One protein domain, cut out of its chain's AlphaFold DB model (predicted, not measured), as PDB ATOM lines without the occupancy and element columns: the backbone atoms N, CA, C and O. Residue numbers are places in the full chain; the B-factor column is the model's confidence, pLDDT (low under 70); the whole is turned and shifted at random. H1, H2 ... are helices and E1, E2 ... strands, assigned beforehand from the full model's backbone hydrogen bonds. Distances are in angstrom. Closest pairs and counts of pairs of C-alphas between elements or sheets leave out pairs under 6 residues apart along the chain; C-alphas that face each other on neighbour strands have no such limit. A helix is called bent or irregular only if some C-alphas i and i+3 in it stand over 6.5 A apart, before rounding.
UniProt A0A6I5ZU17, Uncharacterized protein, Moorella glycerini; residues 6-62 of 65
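What this domain is: This is residues 6 to 62 of the 65 residues of an uncharacterized protein of Moorella glycerini (UniProt A0A6I5ZU17). A small, strongly twisted sheet of three strands, E2, E1 and E3, has one helix over each face. The longer helix, H1, spans one face loosely and comes nearest to the strands close to its two ends, while the short H2 packs on the opposite face, mostly over E1 and E2. The printed part has 57 residues with three named strands and two named helices, in the order E1, E2, H1, E3, H2; the sheet runs E2, E1, E3 and is antiparallel throughout, and the class is mixed, helices and strands. The whole is compact, with a radius of gyration of the C-alphas of 11.3 A and spans of 31 by 24 by 14 A.

How they stand to each other: Start at E1, residues 6 to 11, the inner strand. It forms an antiparallel hairpin with E2, residues 19 to 24, at 144 degrees; look at N 8 and O 21, 2.9 A apart, and N 10 and O 19, 2.8 A apart, within hydrogen-bond range. Next comes H1, residues 25 to 36, which is on the sheet at a height of 6.3 A and slantwise to the strands, at 40 degrees to E2 on the local plane. It lies only just over E2, with 3 of its 12 C-alphas; its closest C-alphas to E1 are Asp 25 and Arg 6, 6.5 A. E3, residues 43 to 51, is the other edge strand, antiparallel to E1 at 156 degrees, with N 9 and O 46 at 2.9 A, within hydrogen-bond range; it bends by 69 degrees at residue 46. H2, residues 54 to 61, is on the opposite face from H1, along the strands, at a height of 8.0 A. Its closest C-alphas to E2 are Ala 61 and Leu 20, 4.9 A. H1 and H2 are apart. In H2 every O i to N i+4 pair is within hydrogen-bond range, in H1 6 of 8.

Where its parts are: Find C-alpha 6 at (-53.167, 2.691, 37.421), from which E1 runs 15.8 A to C-alpha 11. E2 covers 16.9 A. H1 begins at C-alpha 25, (-55.151, 8.120, 40.370), and covers 17.1 A; it is only just irregular, with C-alphas 26 and 29 6.8 A apart. E3 covers 21.1 A, and H2 covers 10.6 A, ending at C-alpha 61, (-44.860, -1.319, 34.268).

The domain as a whole: The two C-alphas farthest apart are those of Gly 14 and Ser 52, 32.8 A. The printed part has no cut and no long link; E2 to H1 and E3 to H2 are tight links. The mean pLDDT of the printed part is 91.6, and no printed residue is under 70.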
ATOM      1  N   ARG A   6     -52.593   3.064  38.707       94.25
ATOM      2  CA  ARG A   6     -53.167   2.691  37.421       94.25
ATOM      3  C   ARG A   6     -52.053   2.485  36.421       94.25
ATOM      4  O   ARG A   6     -51.184   3.347  36.291       94.25
ATOM      5  N   LEU A   7     -52.099   1.368  35.711       94.38
ATOM      6  CA  LEU A   7     -51.210   1.102  34.594       94.38
ATOM      7  C   LEU A   7     -51.957   1.269  33.294       94.38
ATOM      8  O   LEU A   7     -52.981   0.624  33.077       94.38
ATOM      9  N   TYR A   8     -51.409   2.095  32.421       94.88
ATOM     10  CA  TYR A   8     -51.918   2.289  31.080       94.88
ATOM     11  C   TYR A   8     -50.950   1.724  30.062       94.88
ATOM     12  O   TYR A   8     -49.745   1.918  30.180       94.88
ATOM     13  N   GLU A   9     -51.491   1.118  29.016       94.44
ATOM     14  CA  GLU A   9     -50.775   1.068  27.753       94.44
ATOM     15  C   GLU A   9     -50.713   2.461  27.155       94.44
ATOM     16  O   GLU A   9     -51.724   3.168  27.077       94.44
ATOM     17  N   ALA A  10     -49.523   2.833  26.719       94.44
ATOM     18  CA  ALA A  10     -49.236   4.103  26.110       94.44
ATOM     19  C   ALA A  10     -48.374   3.933  24.863       94.44
ATOM     20  O   ALA A  10     -47.720   2.914  24.661       94.44
ATOM     21  N   ARG A  11     -48.411   4.950  24.005       94.56
ATOM     22  CA  ARG A  11     -47.668   4.977  22.744       94.56
ATOM     23  C   ARG A  11     -47.293   6.403  22.386       94.56
ATOM     24  O   ARG A  11     -48.102   7.316  22.578       94.56
ATOM     25  N   ASN A  12     -46.107   6.589  21.821       92.75
ATOM     26  CA  ASN A  12     -45.691   7.884  21.290       92.75
ATOM     27  C   ASN A  12     -46.248   8.092  19.869       92.75
ATOM     28  O   ASN A  12     -46.382   7.133  19.105       92.75
ATOM     29  N   PRO A  13     -46.596   9.326  19.470       90.44
ATOM     30  CA  PRO A  13     -47.007   9.616  18.103       90.44
ATOM     31  C   PRO A  13     -45.935   9.192  17.091       90.44
ATOM     32  O   PRO A  13     -44.782   9.592  17.202       90.44
ATOM     33  N   GLY A  14     -46.329   8.411  16.084       89.75
ATOM     34  CA  GLY A  14     -45.421   7.927  15.037       89.75
ATOM     35  C   GLY A  14     -44.671   6.635  15.378       89.75
ATOM     36  O   GLY A  14     -44.072   6.048  14.480       89.75
ATOM     37  N   GLU A  15     -44.753   6.149  16.617       91.19
ATOM     38  CA  GLU A  15     -44.208   4.849  17.011       91.19
ATOM     39  C   GLU A  15     -45.282   3.758  16.931       91.19
ATOM     40  O   GLU A  15     -46.475   4.017  17.113       91.19
ATOM     41  N   SER A  16     -44.861   2.528  16.625       88.44
ATOM     42  CA  SER A  16     -45.749   1.354  16.622       88.44
ATOM     43  C   SER A  16     -45.756   0.628  17.963       88.44
ATOM     44  O   SER A  16     -46.731  -0.054  18.280       88.44
ATOM     45  N   ASP A  17     -44.697   0.804  18.749       91.50
ATOM     46  CA  ASP A  17     -44.502   0.088  19.999       91.50
ATOM     47  C   ASP A  17     -45.386   0.658  21.107       91.50
ATOM     48  O   ASP A  17     -45.589   1.868  21.235       91.50
ATOM     49  N   VAL A  18     -45.934  -0.252  21.907       92.00
ATOM     50  CA  VAL A  18     -46.761   0.070  23.066       92.00
ATOM     51  C   VAL A  18     -45.947  -0.229  24.314       92.00
ATOM     52  O   VAL A  18     -45.304  -1.273  24.400       92.00
ATOM     53  N   TYR A  19     -45.988   0.671  25.286       90.94
ATOM     54  CA  TYR A  19     -45.311   0.520  26.569       90.94
ATOM     55  C   TYR A  19     -46.281   0.746  27.725       90.94
ATOM     56  O   TYR A  19     -47.369   1.297  27.545       90.94
ATOM     57  N   LEU A  20     -45.906   0.298  28.921       92.12
ATOM     58  CA  LEU A  20     -46.718   0.469  30.119       92.12
ATOM     59  C   LEU A  20     -46.271   1.695  30.909       92.12
ATOM     60  O   LEU A  20     -45.086   1.984  31.041       92.12
ATOM     61  N   VAL A  21     -47.246   2.410  31.463       92.00
ATOM     62  CA  VAL A  21     -47.017   3.546  32.353       92.00
ATOM     63  C   VAL A  21     -47.844   3.376  33.607       92.00
ATOM     64  O   VAL A  21     -49.073   3.396  33.545       92.00
ATOM     65  N   ALA A  22     -47.164   3.272  34.747       92.25
ATOM     66  CA  ALA A  22     -47.790   3.338  36.058       92.25
ATOM     67  C   ALA A  22     -47.893   4.790  36.543       92.25
ATOM     68  O   ALA A  22     -46.924   5.545  36.514       92.25
ATOM     69  N   MET A  23     -49.056   5.176  37.059       92.62
ATOM     70  CA  MET A  23     -49.255   6.457  37.742       92.62
ATOM     71  C   MET A  23     -50.319   6.326  38.829       92.62
ATOM     72  O   MET A  23     -51.155   5.432  38.773       92.62
ATOM     73  N   SER A  24     -50.319   7.212  39.823       93.12
ATOM     74  CA  SER A  24     -51.435   7.264  40.772       93.12
ATOM     75  C   SER A  24     -52.683   7.886  40.138       93.12
ATOM     76  O   SER A  24     -52.589   8.750  39.264       93.12
ATOM     77  N   ASP A  25     -53.851   7.507  40.645       90.75
ATOM     78  CA  ASP A  25     -55.151   8.120  40.370       90.75
ATOM     79  C   ASP A  25     -55.136   9.639  40.612       90.75
ATOM     80  O   ASP A  25     -55.688  10.414  39.830       90.75
ATOM     81  N   LEU A  26     -54.413  10.079  41.645       90.31
ATOM     82  CA  LEU A  26     -54.179  11.495  41.931       90.31
ATOM     83  C   LEU A  26     -53.397  12.203  40.809       90.31
ATOM     84  O   LEU A  26     -53.677  13.362  40.494       90.31
ATOM     85  N   ARG A  27     -52.409  11.529  40.203       91.00
ATOM     86  CA  ARG A  27     -51.575  12.089  39.125       91.00
ATOM     87  C   ARG A  27     -52.290  12.054  37.778       91.00
ATOM     88  O   ARG A  27     -52.100  12.979  36.985       91.00
ATOM     89  N   GLU A  28     -53.124  11.049  37.532       92.81
ATOM     90  CA  GLU A  28     -53.742  10.772  36.232       92.81
ATOM     91  C   GLU A  28     -54.423  11.997  35.611       92.81
ATOM     92  O   GLU A  28     -54.187  12.312  34.444       92.81
ATOM     93  N   LEU A  29     -55.224  12.740  36.383       92.31
ATOM     94  CA  LEU A  29     -55.946  13.901  35.856       92.31
ATOM     95  C   LEU A  29     -54.992  14.967  35.303       92.31
ATOM     96  O   LEU A  29     -55.224  15.531  34.234       92.31
ATOM     97  N   SER A  30     -53.920  15.259  36.040       94.31
ATOM     98  CA  SER A  30     -52.901  16.214  35.598       94.31
ATOM     99  C   SER A  30     -52.084  15.669  34.424       94.31
ATOM    100  O   SER A  30     -51.847  16.401  33.471       94.31
ATOM    101  N   PHE A  31     -51.770  14.374  34.423       94.38
ATOM    102  CA  PHE A  31     -51.054  13.708  33.335       94.38
ATOM    103  C   PHE A  31     -51.833  13.752  32.011       94.38
ATOM    104  O   PHE A  31     -51.287  14.093  30.965       94.38
ATOM    105  N   ARG A  32     -53.149  13.504  32.053       94.25
ATOM    106  CA  ARG A  32     -54.031  13.644  30.885       94.25
ATOM    107  C   ARG A  32     -54.079  15.078  30.359       94.25
ATOM    108  O   ARG A  32     -54.144  15.272  29.150       94.25
ATOM    109  N   LYS A  33     -54.035  16.083  31.244       96.38
ATOM    110  CA  LYS A  33     -53.975  17.498  30.837       96.38
ATOM    111  C   LYS A  33     -52.650  17.834  30.153       96.38
ATOM    112  O   LYS A  33     -52.678  18.547  29.159       96.38
ATOM    113  N   GLU A  34     -51.529  17.310  30.644       96.25
ATOM    114  CA  GLU A  34     -50.209  17.476  30.010       96.25
ATOM    115  C   GLU A  34     -50.195  16.878  28.597       96.25
ATOM    116  O   GLU A  34     -49.779  17.545  27.652       96.25
ATOM    117  N   ILE A  35     -50.747  15.669  28.424       95.19
ATOM    118  CA  ILE A  35     -50.925  15.045  27.101       95.19
ATOM    119  C   ILE A  35     -51.795  15.923  26.194       95.19
ATOM    120  O   ILE A  35     -51.416  16.219  25.065       95.19
ATOM    121  N   ALA A  36     -52.950  16.382  26.689       94.19
ATOM    122  CA  ALA A  36     -53.873  17.204  25.907       94.19
ATOM    123  C   ALA A  36     -53.277  18.562  25.494       94.19
ATOM    124  O   ALA A  36     -53.663  19.114  24.466       94.19
ATOM    125  N   ARG A  37     -52.335  19.097  26.279       96.00
ATOM    126  CA  ARG A  37     -51.585  20.322  25.963       96.00
ATOM    127  C   ARG A  37     -50.384  20.085  25.045       96.00
ATOM    128  O   ARG A  37     -49.753  21.051  24.635       96.00
ATOM    129  N   GLY A  38     -50.059  18.829  24.738       93.38
ATOM    130  CA  GLY A  38     -48.862  18.469  23.979       93.38
ATOM    131  C   GLY A  38     -47.560  18.591  24.776       93.38
ATOM    132  O   GLY A  38     -46.486  18.510  24.191       93.38
ATOM    133  N   GLU A  39     -47.631  18.759  26.101       95.56
ATOM    134  CA  GLU A  39     -46.454  18.797  26.984       95.56
ATOM    135  C   GLU A  39     -45.809  17.407  27.116       95.56
ATOM    136  O   GLU A  39     -44.621  17.290  27.415       95.56
ATOM    137  N   ARG A  40     -46.585  16.343  26.863       90.12
ATOM    138  CA  ARG A  40     -46.096  14.964  26.767       90.12
ATOM    139  C   ARG A  40     -46.440  14.369  25.403       90.12
ATOM    140  O   ARG A  40     -47.628  14.246  25.097       90.12
ATOM    141  N   PRO A  41     -45.444  13.957  24.598       89.44
ATOM    142  CA  PRO A  41     -45.667  13.375  23.280       89.44
ATOM    143  C   PRO A  41     -46.047  11.894  23.405       89.44
ATOM    144  O   PRO A  41     -45.329  11.016  22.946       89.44
ATOM    145  N   MET A  42     -47.177  11.606  24.047       92.94
ATOM    146  CA  MET A  42     -47.682  10.246  24.226       92.94
ATOM    147  C   MET A  42     -49.206  10.213  24.269       92.94
ATOM    148  O   MET A  42     -49.857  11.225  24.510       92.94
ATOM    149  N   GLN A  43     -49.782   9.032  24.087       93.31
ATOM    150  CA  GLN A  43     -51.215   8.791  24.217       93.31
ATOM    151  C   GLN A  43     -51.447   7.623  25.167       93.31
ATOM    152  O   GLN A  43     -50.800   6.591  25.023       93.31
ATOM    153  N   LEU A  44     -52.381   7.773  26.111       93.94
ATOM    154  CA  LEU A  44     -52.880   6.657  26.919       93.94
ATOM    155  C   LEU A  44     -53.956   5.917  26.119       93.94
ATOM    156  O   LEU A  44     -54.962   6.521  25.747       93.94
ATOM    157  N   ILE A  45     -53.749   4.627  25.867       93.81
ATOM    158  CA  ILE A  45     -54.603   3.790  25.018       93.81
ATOM    159  C   ILE A  45     -55.653   3.072  25.862       93.81
ATOM    160  O   ILE A  45     -56.852   3.280  25.676       93.81
ATOM    161  N   ARG A  46     -55.215   2.231  26.805       93.88
ATOM    162  CA  ARG A  46     -56.106   1.440  27.667       93.88
ATOM    163  C   ARG A  46     -55.555   1.313  29.076       93.88
ATOM    164  O   ARG A  46     -54.345   1.236  29.255       93.88
ATOM    165  N   LEU A  47     -56.449   1.280  30.060       94.62
ATOM    166  CA  LEU A  47     -56.119   0.888  31.428       94.62
ATOM    167  C   LEU A  47     -55.959  -0.638  31.465       94.62
ATOM    168  O   LEU A  47     -56.849  -1.351  31.006       94.62
ATOM    169  N   VAL A  48     -54.836  -1.120  31.987       93.38
ATOM    170  CA  VAL A  48     -54.482  -2.546  32.043       93.38
ATOM    171  C   VAL A  48     -54.638  -3.095  33.458       93.38
ATOM    172  O   VAL A  48     -55.170  -4.187  33.631       93.38
ATOM    173  N   VAL A  49     -54.197  -2.339  34.470       92.38
ATOM    174  CA  VAL A  49     -54.216  -2.761  35.880       92.38
ATOM    175  C   VAL A  49     -54.578  -1.584  36.781       92.38
ATOM    176  O   VAL A  49     -54.118  -0.464  36.559       92.38
ATOM    177  N   GLU A  50     -55.356  -1.860  37.828       94.50
ATOM    178  CA  GLU A  50     -55.485  -1.009  39.011       94.50
ATOM    179  C   GLU A  50     -55.000  -1.791  40.235       94.50
ATOM    180  O   GLU A  50     -55.433  -2.919  40.463       94.50
ATOM    181  N   THR A  51     -54.114  -1.205  41.034       92.75
ATOM    182  CA  THR A  51     -53.643  -1.799  42.294       92.75
ATOM    183  C   THR A  51     -53.523  -0.732  43.376       92.75
ATOM    184  O   THR A  51     -53.340   0.450  43.099       92.75
ATOM    185  N   SER A  52     -53.630  -1.136  44.639       92.62
ATOM    186  CA  SER A  52     -53.336  -0.259  45.778       92.62
ATOM    187  C   SER A  52     -51.869  -0.334  46.228       92.62
ATOM    188  O   SER A  52     -51.462   0.435  47.101       92.62
ATOM    189  N   ASP A  53     -51.070  -1.223  45.623       90.81
ATOM    190  CA  ASP A  53     -49.646  -1.399  45.906       90.81
ATOM    191  C   ASP A  53     -48.777  -0.720  44.832       90.81
ATOM    192  O   ASP A  53     -48.769  -1.082  43.654       90.81
ATOM    193  N   ARG A  54     -47.992   0.273  45.261       86.75
ATOM    194  CA  ARG A  54     -47.048   0.991  44.397       86.75
ATOM    195  C   ARG A  54     -45.978   0.071  43.811       86.75
ATOM    196  O   ARG A  54     -45.563   0.274  42.674       86.75
ATOM    197  N   ASN A  55     -45.481  -0.879  44.595       87.62
ATOM    198  CA  ASN A  55     -44.395  -1.761  44.180       87.62
ATOM    199  C   ASN A  55     -44.892  -2.770  43.147       87.62
ATOM    200  O   ASN A  55     -44.200  -3.015  42.165       87.62
ATOM    201  N   GLU A  56     -46.111  -3.283  43.318       88.50
ATOM    202  CA  GLU A  56     -46.767  -4.111  42.304       88.50
ATOM    203  C   GLU A  56     -46.936  -3.332  40.993       88.50
ATOM    204  O   GLU A  56     -46.520  -3.803  39.935       88.50
ATOM    205  N   ALA A  57     -47.438  -2.094  41.066       87.88
ATOM    206  CA  ALA A  57     -47.579  -1.233  39.895       87.88
ATOM    207  C   ALA A  57     -46.245  -0.994  39.164       87.88
ATOM    208  O   ALA A  57     -46.189  -1.045  37.936       87.88
ATOM    209  N   ARG A  58     -45.160  -0.759  39.913       83.94
ATOM    210  CA  ARG A  58     -43.810  -0.575  39.355       83.94
ATOM    211  C   ARG A  58     -43.279  -1.839  38.688       83.94
ATOM    212  O   ARG A  58     -42.734  -1.748  37.596       83.94
ATOM    213  N   ASN A  59     -43.450  -2.992  39.330       87.31
ATOM    214  CA  ASN A  59     -42.977  -4.270  38.801       87.31
ATOM    215  C   ASN A  59     -43.685  -4.644  37.494       87.31
ATOM    216  O   ASN A  59     -43.065  -5.242  36.624       87.31
ATOM    217  N   ILE A  60     -44.967  -4.292  37.348       86.00
ATOM    218  CA  ILE A  60     -45.725  -4.580  36.124       86.00
ATOM    219  C   ILE A  60     -45.365  -3.599  34.997       86.00
ATOM    220  O   ILE A  60     -45.334  -4.000  33.839       86.00
ATOM    221  N   ALA A  61     -45.107  -2.324  35.303       79.69
ATOM    222  CA  ALA A  61     -44.860  -1.319  34.268       79.69
ATOM    223  C   ALA A  61     -43.476  -1.428  33.607       79.69
ATOM    224  O   ALA A  61     -43.303  -0.881  32.524       79.69
ATOM    225  N   ASP A  62     -42.500  -2.072  34.258       71.50
ATOM    226  CA  ASP A  62     -41.085  -2.183  33.840       71.50
ATOM    227  C   ASP A  62     -40.395  -0.838  33.489       71.50
ATOM    228  O   ASP A  62     -39.256  -0.795  33.036       71.50
TER     229      ASP A  62